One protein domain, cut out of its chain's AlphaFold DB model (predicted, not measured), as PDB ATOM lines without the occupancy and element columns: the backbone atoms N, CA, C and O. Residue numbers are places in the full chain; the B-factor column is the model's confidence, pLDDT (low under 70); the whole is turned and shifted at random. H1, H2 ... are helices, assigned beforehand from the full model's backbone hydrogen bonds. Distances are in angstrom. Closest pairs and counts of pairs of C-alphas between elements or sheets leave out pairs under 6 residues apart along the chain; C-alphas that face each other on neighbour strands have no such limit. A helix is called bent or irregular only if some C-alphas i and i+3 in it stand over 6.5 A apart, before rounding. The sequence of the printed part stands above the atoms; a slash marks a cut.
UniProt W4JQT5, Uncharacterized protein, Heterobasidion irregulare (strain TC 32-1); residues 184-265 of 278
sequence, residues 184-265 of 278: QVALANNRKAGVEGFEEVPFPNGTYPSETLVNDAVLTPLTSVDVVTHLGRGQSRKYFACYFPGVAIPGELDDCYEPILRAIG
ATOM      1  N   GLN A 184     -48.964  32.184 -31.626       91.25
ATOM      2  CA  GLN A 184     -49.669  31.506 -32.719       91.25
ATOM      3  C   GLN A 184     -48.764  31.256 -33.928       91.25
ATOM      4  O   GLN A 184     -48.846  30.181 -34.521       91.25
ATOM      5  N   VAL A 185     -47.899  32.213 -34.267       91.75
ATOM      6  CA  VAL A 185     -46.915  32.075 -35.349       91.75
ATOM      7  C   VAL A 185     -45.912  30.968 -35.023       91.75
ATOM      8  O   VAL A 185     -45.778  30.043 -35.823       91.75
ATOM      9  N   ALA A 186     -45.306  30.983 -33.832       89.75
ATOM     10  CA  ALA A 186     -44.357  29.951 -33.409       89.75
ATOM     11  C   ALA A 186     -45.006  28.553 -33.394       89.75
ATOM     12  O   ALA A 186     -44.471  27.599 -33.952       89.75
ATOM     13  N   LEU A 187     -46.233  28.431 -32.865       89.44
ATOM     14  CA  LEU A 187     -46.996  27.176 -32.914       89.44
ATOM     15  C   LEU A 187     -47.244  26.690 -34.347       89.44
ATOM     16  O   LEU A 187     -47.181  25.489 -34.609       89.44
ATOM     17  N   ALA A 188     -47.565  27.595 -35.274       88.69
ATOM     18  CA  ALA A 188     -47.791  27.245 -36.671       88.69
ATOM     19  C   ALA A 188     -46.496  26.805 -37.373       88.69
ATOM     20  O   ALA A 188     -46.538  25.865 -38.167       88.69
ATOM     21  N   ASN A 189     -45.367  27.444 -37.064       87.44
ATOM     22  CA  ASN A 189     -44.049  27.072 -37.577       87.44
ATOM     23  C   ASN A 189     -43.636  25.686 -37.067       87.44
ATOM     24  O   ASN A 189     -43.297  24.810 -37.860       87.44
ATOM     25  N   ASN A 190     -43.786  25.437 -35.769       87.44
ATOM     26  CA  ASN A 190     -43.396  24.173 -35.141       87.44
ATOM     27  C   ASN A 190     -44.218  22.983 -35.639       87.44
ATOM     28  O   ASN A 190     -43.674  21.903 -35.863       87.44
ATOM     29  N   ARG A 191     -45.514  23.193 -35.910       84.62
ATOM     30  CA  ARG A 191     -46.367  22.174 -36.547       84.62
ATOM     31  C   ARG A 191     -45.871  21.765 -37.936       84.62
ATOM     32  O   ARG A 191     -46.162  20.650 -38.354       84.62
ATOM     33  N   LYS A 192     -45.174  22.656 -38.651       81.75
ATOM     34  CA  LYS A 192     -44.589  22.378 -39.972       81.75
ATOM     35  C   LYS A 192     -43.192  21.754 -39.883       81.75
ATOM     36  O   LYS A 192     -42.836  21.012 -40.787       81.75
ATOM     37  N   ALA A 193     -42.424  22.053 -38.832       76.31
ATOM     38  CA  ALA A 193     -41.004  21.700 -38.721       76.31
ATOM     39  C   ALA A 193     -40.720  20.219 -38.401       76.31
ATOM     40  O   ALA A 193     -39.608  19.772 -38.627       76.31
ATOM     41  N   GLY A 194     -41.711  19.449 -37.929       63.16
ATOM     42  CA  GLY A 194     -41.680  17.978 -37.950       63.16
ATOM     43  C   GLY A 194     -40.358  17.329 -37.504       63.16
ATOM     44  O   GLY A 194     -39.661  16.748 -38.323       63.16
ATOM     45  N   VAL A 195     -40.105  17.347 -36.190       60.62
ATOM     46  CA  VAL A 195     -39.097  16.565 -35.433       60.62
ATOM     47  C   VAL A 195     -37.728  17.233 -35.192       60.62
ATOM     48  O   VAL A 195     -37.280  17.194 -34.046       60.62
ATOM     49  N   GLU A 196     -37.103  17.926 -36.148       63.12
ATOM     50  CA  GLU A 196     -35.790  18.577 -35.925       63.12
ATOM     51  C   GLU A 196     -35.872  20.110 -35.922       63.12
ATOM     52  O   GLU A 196     -36.164  20.726 -36.941       63.12
ATOM     53  N   GLY A 197     -35.563  20.725 -34.772       68.69
ATOM     54  CA  GLY A 197     -35.461  22.180 -34.614       68.69
ATOM     55  C   GLY A 197     -36.810  22.902 -34.666       68.69
ATOM     56  O   GLY A 197     -37.419  23.043 -35.722       68.69
ATOM     57  N   PHE A 198     -37.279  23.411 -33.529       81.94
ATOM     58  CA  PHE A 198     -38.505  24.206 -33.471       81.94
ATOM     59  C   PHE A 198     -38.270  25.578 -32.823       81.94
ATOM     60  O   PHE A 198     -37.354  25.758 -32.021       81.94
ATOM     61  N   GLU A 199     -39.078  26.566 -33.213       84.44
ATOM     62  CA  GLU A 199     -39.045  27.925 -32.674       84.44
ATOM     63  C   GLU A 199     -39.586  27.920 -31.242       84.44
ATOM     64  O   GLU A 199     -40.622  27.316 -30.950       84.44
ATOM     65  N   GLU A 200     -38.897  28.593 -30.325       87.38
ATOM     66  CA  GLU A 200     -39.341  28.649 -28.938       87.38
ATOM     67  C   GLU A 200     -40.714  29.334 -28.851       87.38
ATOM     68  O   GLU A 200     -40.910  30.458 -29.310       87.38
ATOM     69  N   VAL A 201     -41.697  28.651 -28.260       90.81
ATOM     70  CA  VAL A 201     -43.051  29.197 -28.137       90.81
ATOM     71  C   VAL A 201     -43.149  30.003 -26.841       90.81
ATOM     72  O   VAL A 201     -43.041  29.406 -25.762       90.81
ATOM     73  N   PRO A 202     -43.435  31.317 -26.895       90.44
ATOM     74  CA  PRO A 202     -43.577  32.120 -25.690       90.44
ATOM     75  C   PRO A 202     -44.727  31.604 -24.817       90.44
ATOM     76  O   PRO A 202     -45.723  31.045 -25.302       90.44
ATOM     77  N   PHE A 203     -44.600  31.794 -23.505       88.94
ATOM     78  CA  PHE A 203     -45.644  31.459 -22.539       88.94
ATOM     79  C   PHE A 203     -46.951  32.232 -22.822       88.94
ATOM     80  O   PHE A 203     -46.952  33.216 -23.566       88.94
ATOM     81  N   PRO A 204     -48.100  31.833 -22.237       83.94
ATOM     82  CA  PRO A 204     -49.382  32.520 -22.450       83.94
ATOM     83  C   PRO A 204     -49.393  34.017 -22.085       83.94
ATOM     84  O   PRO A 204     -50.236  34.767 -22.573       83.94
ATOM     85  N   ASN A 205     -48.469  34.455 -21.230       84.00
ATOM     86  CA  ASN A 205     -48.247  35.855 -20.856       84.00
ATOM     87  C   ASN A 205     -47.319  36.616 -21.834       84.00
ATOM     88  O   ASN A 205     -47.111  37.809 -21.639       84.00
ATOM     89  N   GLY A 206     -46.774  35.955 -22.863       85.25
ATOM     90  CA  GLY A 206     -45.905  36.545 -23.884       85.25
ATOM     91  C   GLY A 206     -44.411  36.536 -23.583       85.25
ATOM     92  O   GLY A 206     -43.640  36.916 -24.456       85.25
ATOM     93  N   THR A 207     -43.992  36.107 -22.392       88.00
ATOM     94  CA  THR A 207     -42.566  36.006 -22.053       88.00
ATOM     95  C   THR A 207     -41.975  34.737 -22.649       88.00
ATOM     96  O   THR A 207     -42.605  33.674 -22.583       88.00
ATOM     97  N   TYR A 208     -40.765  34.827 -23.193       86.69
ATOM     98  CA  TYR A 208     -40.062  33.641 -23.660       86.69
ATOM     99  C   TYR A 208     -39.529  32.836 -22.468       86.69
ATOM    100  O   TYR A 208     -39.079  33.418 -21.473       86.69
ATOM    101  N   PRO A 209     -39.602  31.496 -22.517       85.69
ATOM    102  CA  PRO A 209     -39.076  30.669 -21.443       85.69
ATOM    103  C   PRO A 209     -37.594  30.911 -21.164       85.69
ATOM    104  O   PRO A 209     -37.227  31.069 -20.001       85.69
ATOM    105  N   SER A 210     -36.787  31.047 -22.216       79.06
ATOM    106  CA  SER A 210     -35.368  31.416 -22.152       79.06
ATOM    107  C   SER A 210     -35.070  32.759 -21.469       79.06
ATOM    108  O   SER A 210     -33.942  32.990 -21.051       79.06
ATOM    109  N   GLU A 211     -36.059  33.636 -21.295       78.69
ATOM    110  CA  GLU A 211     -35.910  34.926 -20.605       78.69
ATOM    111  C   GLU A 211     -36.425  34.884 -19.153       78.69
ATOM    112  O   GLU A 211     -36.336  35.866 -18.414       78.69
ATOM    113  N   THR A 212     -36.985  33.753 -18.715       78.50
ATOM    114  CA  THR A 212     -37.619  33.624 -17.398       78.50
ATOM    115  C   THR A 212     -36.613  33.150 -16.346       78.50
ATOM    116  O   THR A 212     -36.100  32.033 -16.420       78.50
ATOM    117  N   LEU A 213     -36.372  33.977 -15.322       75.19
ATOM    118  CA  LEU A 213     -35.537  33.632 -14.164       75.19
ATOM    119  C   LEU A 213     -36.318  32.810 -13.134       75.19
ATOM    120  O   LEU A 213     -37.414  33.191 -12.711       75.19
ATOM    121  N   VAL A 214     -35.740  31.692 -12.688       67.00
ATOM    122  CA  VAL A 214     -36.327  30.817 -11.666       67.00
ATOM    123  C   VAL A 214     -35.227  30.317 -10.731       67.00
ATOM    124  O   VAL A 214     -34.336  29.597 -11.166       67.00
ATOM    125  N   ASN A 215     -35.306  30.665  -9.439       68.06
ATOM    126  CA  ASN A 215     -34.286  30.338  -8.427       68.06
ATOM    127  C   ASN A 215     -32.861  30.719  -8.882       68.06
ATOM    128  O   ASN A 215     -31.961  29.886  -8.859       68.06
ATOM    129  N   ASP A 216     -32.697  31.957  -9.362       72.62
ATOM    130  CA  ASP A 216     -31.444  32.531  -9.886       72.62
ATOM    131  C   ASP A 216     -30.824  31.816 -11.106       72.62
ATOM    132  O   ASP A 216     -29.715  32.150 -11.523       72.62
ATOM    133  N   ALA A 217     -31.553  30.889 -11.739       73.31
ATOM    134  CA  ALA A 217     -31.155  30.230 -12.979       73.31
ATOM    135  C   ALA A 217     -32.130  30.543 -14.126       73.31
ATOM    136  O   ALA A 217     -33.349  30.609 -13.941       73.31
ATOM    137  N   VAL A 218     -31.584  30.728 -15.328       79.56
ATOM    138  CA  VAL A 218     -32.350  30.897 -16.571       79.56
ATOM    139  C   VAL A 218     -32.842  29.528 -17.046       79.56
ATOM    140  O   VAL A 218     -32.110  28.539 -16.954       79.56
ATOM    141  N   LEU A 219     -34.081  29.443 -17.534       83.75
ATOM    142  CA  LEU A 219     -34.588  28.197 -18.109       83.75
ATOM    143  C   LEU A 219     -33.929  27.894 -19.465       83.75
ATOM    144  O   LEU A 219     -33.658  28.790 -20.262       83.75
ATOM    145  N   THR A 220     -33.679  26.613 -19.732       85.44
ATOM    146  CA  THR A 220     -33.025  26.161 -20.965       85.44
ATOM    147  C   THR A 220     -33.949  26.341 -22.178       85.44
ATOM    148  O   THR A 220     -35.028  25.759 -22.173       85.44
ATOM    149  N   PRO A 221     -33.549  27.057 -23.246       86.69
ATOM    150  CA  PRO A 221     -34.405  27.284 -24.412       86.69
ATOM    151  C   PRO A 221     -34.954  25.979 -25.002       86.69
ATOM    152  O   PRO A 221     -34.192  25.051 -25.273       86.69
ATOM    153  N   LEU A 222     -36.267  25.910 -25.231       86.19
ATOM    154  CA  LEU A 222     -36.894  24.732 -25.837       86.19
ATOM    155  C   LEU A 222     -36.747  24.809 -27.361       86.19
ATOM    156  O   LEU A 222     -37.568  25.437 -28.021       86.19
ATOM    157  N   THR A 223     -35.691  24.206 -27.905       84.12
ATOM    158  CA  THR A 223     -35.369  24.271 -29.345       84.12
ATOM    159  C   THR A 223     -35.463  22.927 -30.067       84.12
ATOM    160  O   THR A 223     -35.462  22.891 -31.297       84.12
ATOM    161  N   SER A 224     -35.558  21.811 -29.342       86.19
ATOM    162  CA  SER A 224     -35.723  20.474 -29.921       86.19
ATOM    163  C   SER A 224     -36.464  19.527 -28.977       86.19
ATOM    164  O   SER A 224     -36.638  19.808 -27.787       86.19
ATOM    165  N   VAL A 225     -36.922  18.394 -29.517       85.25
ATOM    166  CA  VAL A 225     -37.606  17.345 -28.743       85.25
ATOM    167  C   VAL A 225     -36.670  16.773 -27.683       85.25
ATOM    168  O   VAL A 225     -37.081  16.614 -26.536       85.25
ATOM    169  N   ASP A 226     -35.402  16.563 -28.041       86.12
ATOM    170  CA  ASP A 226     -34.374  16.061 -27.129       86.12
ATOM    171  C   ASP A 226     -34.155  16.993 -25.939       86.12
ATOM    172  O   ASP A 226     -34.023  16.528 -24.809       86.12
ATOM    173  N   VAL A 227     -34.167  18.313 -26.158       86.81
ATOM    174  CA  VAL A 227     -34.030  19.271 -25.054       86.81
ATOM    175  C   VAL A 227     -35.185  19.124 -24.066       86.81
ATOM    176  O   VAL A 227     -34.951  19.164 -22.861       86.81
ATOM    177  N   VAL A 228     -36.416  18.913 -24.549       86.00
ATOM    178  CA  VAL A 228     -37.600  18.767 -23.687       86.00
ATOM    179  C   VAL A 228     -37.557  17.468 -22.884       86.00
ATOM    180  O   VAL A 228     -37.844  17.496 -21.689       86.00
ATOM    181  N   THR A 229     -37.180  16.347 -23.503       84.69
ATOM    182  CA  THR A 229     -37.134  15.029 -22.839       84.69
ATOM    183  C   THR A 229     -35.974  14.889 -21.850       84.69
ATOM    184  O   THR A 229     -36.026  14.030 -20.971       84.69
ATOM    185  N   HIS A 230     -34.960  15.756 -21.939       88.50
ATOM    186  CA  HIS A 230     -33.826  15.808 -21.010       88.50
ATOM    187  C   HIS A 230     -33.949  16.905 -19.935       88.50
ATOM    188  O   HIS A 230     -33.001  17.133 -19.177       88.50
ATOM    189  N   LEU A 231     -35.095  17.590 -19.825       87.12
ATOM    190  CA  LEU A 231     -35.305  18.569 -18.756       87.12
ATOM    191  C   LEU A 231     -35.298  17.889 -17.380       87.12
ATOM    192  O   LEU A 231     -36.010  16.921 -17.126       87.12
ATOM    193  N   GLY A 232     -34.559  18.459 -16.430       87.19
ATOM    194  CA  GLY A 232     -34.594  17.989 -15.044       87.19
ATOM    195  C   GLY A 232     -35.958  18.224 -14.373       87.19
ATOM    196  O   GLY A 232     -36.713  19.118 -14.756       87.19
ATOM    197  N   ARG A 233     -36.240  17.492 -13.283       85.56
ATOM    198  CA  ARG A 233     -37.509  17.564 -12.518       85.56
ATOM    199  C   ARG A 233     -37.940  18.974 -12.113       85.56
ATOM    200  O   ARG A 233     -39.133  19.264 -12.080       85.56
ATOM    201  N   GLY A 234     -36.993  19.846 -11.779       85.69
ATOM    202  CA  GLY A 234     -37.296  21.239 -11.447       85.69
ATOM    203  C   GLY A 234     -37.748  22.050 -12.663       85.69
ATOM    204  O   GLY A 234     -38.728  22.789 -12.578       85.69
ATOM    205  N   GLN A 235     -37.064  21.883 -13.798       87.69
ATOM    206  CA  GLN A 235     -37.358  22.615 -15.026       87.69
ATOM    207  C   GLN A 235     -38.673  22.142 -15.651       87.69
ATOM    208  O   GLN A 235     -39.536  22.975 -15.912       87.69
ATOM    209  N   SER A 236     -38.883  20.832 -15.819       88.31
ATOM    210  CA  SER A 236     -40.095  20.291 -16.459       88.31
ATOM    211  C   SER A 236     -41.377  20.713 -15.734       88.31
ATOM    212  O   SER A 236     -42.300  21.243 -16.350       88.31
ATOM    213  N   ARG A 237     -41.405  20.608 -14.401       88.62
ATOM    214  CA  ARG A 237     -42.535  21.072 -13.579       88.62
ATOM    215  C   ARG A 237     -42.782  22.572 -13.707       88.62
ATOM    216  O   ARG A 237     -43.929  23.014 -13.667       88.62
ATOM    217  N   LYS A 238     -41.718  23.363 -13.860       88.19
ATOM    218  CA  LYS A 238     -41.832  24.812 -14.028       88.19
ATOM    219  C   LYS A 238     -42.379  25.175 -15.404       88.19
ATOM    220  O   LYS A 238     -43.306  25.975 -15.477       88.19
ATOM    221  N   TYR A 239     -41.872  24.546 -16.461       89.94
ATOM    222  CA  TYR A 239     -42.421  24.666 -17.810       89.94
ATOM    223  C   TYR A 239     -43.900  24.294 -17.846       89.94
ATOM    224  O   TYR A 239     -44.708  25.059 -18.374       89.94
ATOM    225  N   PHE A 240     -44.263  23.172 -17.221       89.56
ATOM    226  CA  PHE A 240     -45.649  22.740 -17.102       89.56
ATOM    227  C   PHE A 240     -46.504  23.802 -16.400       89.56
ATOM    228  O   PHE A 240     -47.514  24.233 -16.945       89.56
ATOM    229  N   ALA A 241     -46.070  24.298 -15.237       88.88
ATOM    230  CA  ALA A 241     -46.798  25.330 -14.499       88.88
ATOM    231  C   ALA A 241     -46.952  26.648 -15.286       88.88
ATOM    232  O   ALA A 241     -47.974  27.322 -15.158       88.88
ATOM    233  N   CYS A 242     -45.958  27.020 -16.100       88.19
ATOM    234  CA  CYS A 242     -46.001  28.232 -16.920       88.19
ATOM    235  C   CYS A 242     -46.906  28.086 -18.157       88.19
ATOM    236  O   CYS A 242     -47.621  29.028 -18.500       88.19
ATOM    237  N   TYR A 243     -46.907  26.928 -18.826       89.44
ATOM    238  CA  TYR A 243     -47.794  26.676 -19.970       89.44
ATOM    239  C   TYR A 243     -49.233  26.335 -19.554       89.44
ATOM    240  O   TYR A 243     -50.164  26.671 -20.287       89.44
ATOM    241  N   PHE A 244     -49.421  25.726 -18.378       90.56
ATOM    242  CA  PHE A 244     -50.709  25.273 -17.844       90.56
ATOM    243  C   PHE A 244     -50.982  25.862 -16.448       90.56
ATOM    244  O   PHE A 244     -51.033  25.136 -15.449       90.56
ATOM    245  N   PRO A 245     -51.165  27.191 -16.343       87.56
ATOM    246  CA  PRO A 245     -51.420  27.830 -15.059       87.56
ATOM    247  C   PRO A 245     -52.731  27.319 -14.439       87.56
ATOM    248  O   PRO A 245     -53.775  27.313 -15.088       87.56
ATOM    249  N   GLY A 246     -52.678  26.912 -13.167       86.00
ATOM    250  CA  GLY A 246     -53.837  26.418 -12.411       86.00
ATOM    251  C   GLY A 246     -54.133  24.920 -12.564       86.00
ATOM    252  O   GLY A 246     -55.047  24.423 -11.913       86.00
ATOM    253  N   VAL A 247     -53.357  24.193 -13.372       91.25
ATOM    254  CA  VAL A 247     -53.431  22.729 -13.465       91.25
ATOM    255  C   VAL A 247     -52.482  22.110 -12.436       91.25
ATOM    256  O   VAL A 247     -51.353  22.574 -12.265       91.25
ATOM    257  N   ALA A 248     -52.936  21.070 -11.730       90.44
ATOM    258  CA  ALA A 248     -52.091  20.343 -10.787       90.44
ATOM    259  C   ALA A 248     -50.895  19.716 -11.523       90.44
ATOM    260  O   ALA A 248     -51.063  19.071 -12.555       90.44
ATOM    261  N   ILE A 249     -49.690  19.927 -10.993       88.19
ATOM    262  CA  ILE A 249     -48.456  19.436 -11.610       88.19
ATOM    263  C   ILE A 249     -48.376  17.913 -11.413       88.19
ATOM    264  O   ILE A 249     -48.481  17.467 -10.264       88.19
ATOM    265  N   PRO A 250     -48.147  17.125 -12.478       87.50
ATOM    266  CA  PRO A 250     -47.982  15.682 -12.367       87.50
ATOM    267  C   PRO A 250     -46.874  15.262 -11.388       87.50
ATOM    268  O   PRO A 250     -45.844  15.931 -11.216       87.50
ATOM    269  N   GLY A 251     -47.111  14.140 -10.706       80.19
ATOM    270  CA  GLY A 251     -46.165  13.562  -9.755       80.19
ATOM    271  C   GLY A 251     -44.939  12.975 -10.451       80.19
ATOM    272  O   GLY A 251     -43.808  13.214 -10.001       80.19
ATOM    273  N   GLU A 252     -45.168  12.269 -11.559       84.56
ATOM    274  CA  GLU A 252     -44.136  11.674 -12.402       84.56
ATOM    275  C   GLU A 252     -43.582  12.672 -13.424       84.56
ATOM    276  O   GLU A 252     -44.213  13.666 -13.784       84.56
ATOM    277  N   LEU A 253     -42.326  12.447 -13.813       77.38
ATOM    278  CA  LEU A 253     -41.586  13.349 -14.692       77.38
ATOM    279  C   LEU A 253     -42.081  13.243 -16.137       77.38
ATOM    280  O   LEU A 253     -42.252  14.266 -16.800       77.38
ATOM    281  N   ASP A 254     -42.340  12.014 -16.578       77.69
ATOM    282  CA  ASP A 254     -42.684  11.695 -17.960       77.69
ATOM    283  C   ASP A 254     -44.051  12.271 -18.352       77.69
ATOM    284  O   ASP A 254     -44.216  12.805 -19.450       77.69
ATOM    285  N   ASP A 255     -44.972  12.335 -17.388       84.50
ATOM    286  CA  ASP A 255     -46.286  12.969 -17.521       84.50
ATOM    287  C   ASP A 255     -46.220  14.479 -17.816       84.50
ATOM    288  O   ASP A 255     -47.204  15.073 -18.260       84.50
ATOM    289  N   CYS A 256     -45.084  15.141 -17.559       84.88
ATOM    290  CA  CYS A 256     -44.916  16.561 -17.872       84.88
ATOM    291  C   CYS A 256     -44.483  16.791 -19.329       84.88
ATOM    292  O   CYS A 256     -44.799  17.847 -19.884       84.88
ATOM    293  N   TYR A 257     -43.770  15.850 -19.958       86.75
ATOM    294  CA  TYR A 257     -43.135  16.078 -21.262       86.75
ATOM    295  C   TYR A 257     -44.135  16.167 -22.400       86.75
ATOM    296  O   TYR A 257     -44.076  17.101 -23.199       86.75
ATOM    297  N   GLU A 258     -45.069  15.226 -22.468       85.19
ATOM    298  CA  GLU A 258     -46.035  15.175 -23.559       85.19
ATOM    299  C   GLU A 258     -46.949  16.417 -23.594       85.19
ATOM    300  O   GLU A 258     -47.071  17.040 -24.655       85.19
ATOM    301  N   PRO A 259     -47.491  16.903 -22.458       87.81
ATOM    302  CA  PRO A 259     -48.192  18.183 -22.414       87.81
ATOM    303  C   PRO A 259     -47.331  19.372 -22.854       87.81
ATOM    304  O   PRO A 259     -47.834  20.246 -23.562       87.81
ATOM    305  N   ILE A 260     -46.046  19.419 -22.478       88.94
ATOM    306  CA  ILE A 260     -45.128  20.500 -22.880       88.94
ATOM    307  C   ILE A 260     -44.869  20.453 -24.392       88.94
ATOM    308  O   ILE A 260     -45.010  21.476 -25.063       88.94
ATOM    309  N   LEU A 261     -44.572  19.277 -24.951       87.75
ATOM    310  CA  LEU A 261     -44.372  19.073 -26.390       87.75
ATOM    311  C   LEU A 261     -45.619  19.455 -27.193       87.75
ATOM    312  O   LEU A 261     -45.529  20.127 -28.225       87.75
ATOM    313  N   ARG A 262     -46.805  19.124 -26.680       87.19
ATOM    314  CA  ARG A 262     -48.072  19.547 -27.282       87.19
ATOM    315  C   ARG A 262     -48.274  21.061 -27.184       87.19
ATOM    316  O   ARG A 262     -48.711  21.691 -28.149       87.19
ATOM    317  N   ALA A 263     -47.927  21.663 -26.045       88.06
ATOM    318  CA  ALA A 263     -48.063  23.099 -25.791       88.06
ATOM    319  C   ALA A 263     -47.154  23.975 -26.661       88.06
ATOM    320  O   ALA A 263     -47.481  25.151 -26.850       88.06
ATOM    321  N   ILE A 264     -46.055  23.419 -27.178       88.62
ATOM    322  CA  ILE A 264     -45.128  24.072 -28.117       88.62
ATOM    323  C   ILE A 264     -45.361  23.658 -29.581       88.62
ATOM    324  O   ILE A 264     -44.655  24.116 -30.474       88.62
ATOM    325  N   GLY A 265     -46.400  22.860 -29.857       86.56
ATOM    326  CA  GLY A 265     -46.847  22.536 -31.217       86.56
ATOM    327  C   GLY A 265     -46.125  21.363 -31.882       86.56
ATOM    328  O   GLY A 265     -46.239  21.211 -33.098       86.56
TER     329      GLY A 265
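This is residues 184 to 265 of the 278 residues of an uncharacterized protein of Heterobasidion irregulare (strain TC 32-1) (UniProt W4JQT5). Two helices, H3 and H4, run side by side the same way, the short H2 packs on H4, and H1 lies off at one end of the domain, apart from the other three. A long loop, residues 194 to 224, leaves H1, runs out to the far end around Asp 216 and folds back to H2. The printed part has 82 residues with four named helices, H1, H2, H3 and H4 in chain order, and no named strand. The class is all helix, though only 36 of the 82 residues are in named elements. The whole is compact, with a radius of gyration of the C-alphas of 11.9 A, and rounded, spanning 31 by 24 by 22 A.

The longest helix is H3, residues 233 to 243, 15.6 A from first to last C-alpha; it begins at C-alpha 233 at (-37.509, 17.564, -12.518). H4, residues 254 to 263, is 14.8 A long and ends at C-alpha 263 at (-48.063, 23.099, -25.791). H4 is neither bent nor irregular, but only just: C-alphas 255 and 258 are 6.4 A apart. H2 is residues 225 to 229. H1, residues 184 to 193, is 14.4 A long and begins at C-alpha 184 at (-49.669, 31.506, -32.719).

H3 and H4 touch, the closest C-alphas being those of Phe 240 and Ile 260, 6.2 A apart. They run the same way at a shallow tilt of 34 degrees, only just short of steep. H2 touches H4, with the C-alphas of Thr 229 and Tyr 257 closest at 6.3 A. H2 and H3 are close but not clearly touching; their closest C-alphas, of Val 228 and Ser 236, are 7.8 A apart. H1 is apart from H2 and H3, and only just apart from H4, at 8.3 A. In the long loop, residues 213 to 214 pair with residues 217 to 218, antiparallel. Every O i to N i+4 pair is within hydrogen-bond range in H2, against 5 of 6 in H1, 6 of 7 in H3 and 4 of 6 in H4.

The two C-alphas farthest apart, those of Lys 192 and Asp 216, are 34.4 A apart, while the first and last printed, those of Gln 184 and Gly 265, are 9.5 A apart. The printed part has no cut. The link from H1 to H2 is long, with 31 residues; that from H2 to H3 is tight, with 3, and that from H3 to H4 is short, with 10. The mean pLDDT of the printed part is 84.2, and it is under 70 at residues 194 to 197 and 214 to 215 of this model.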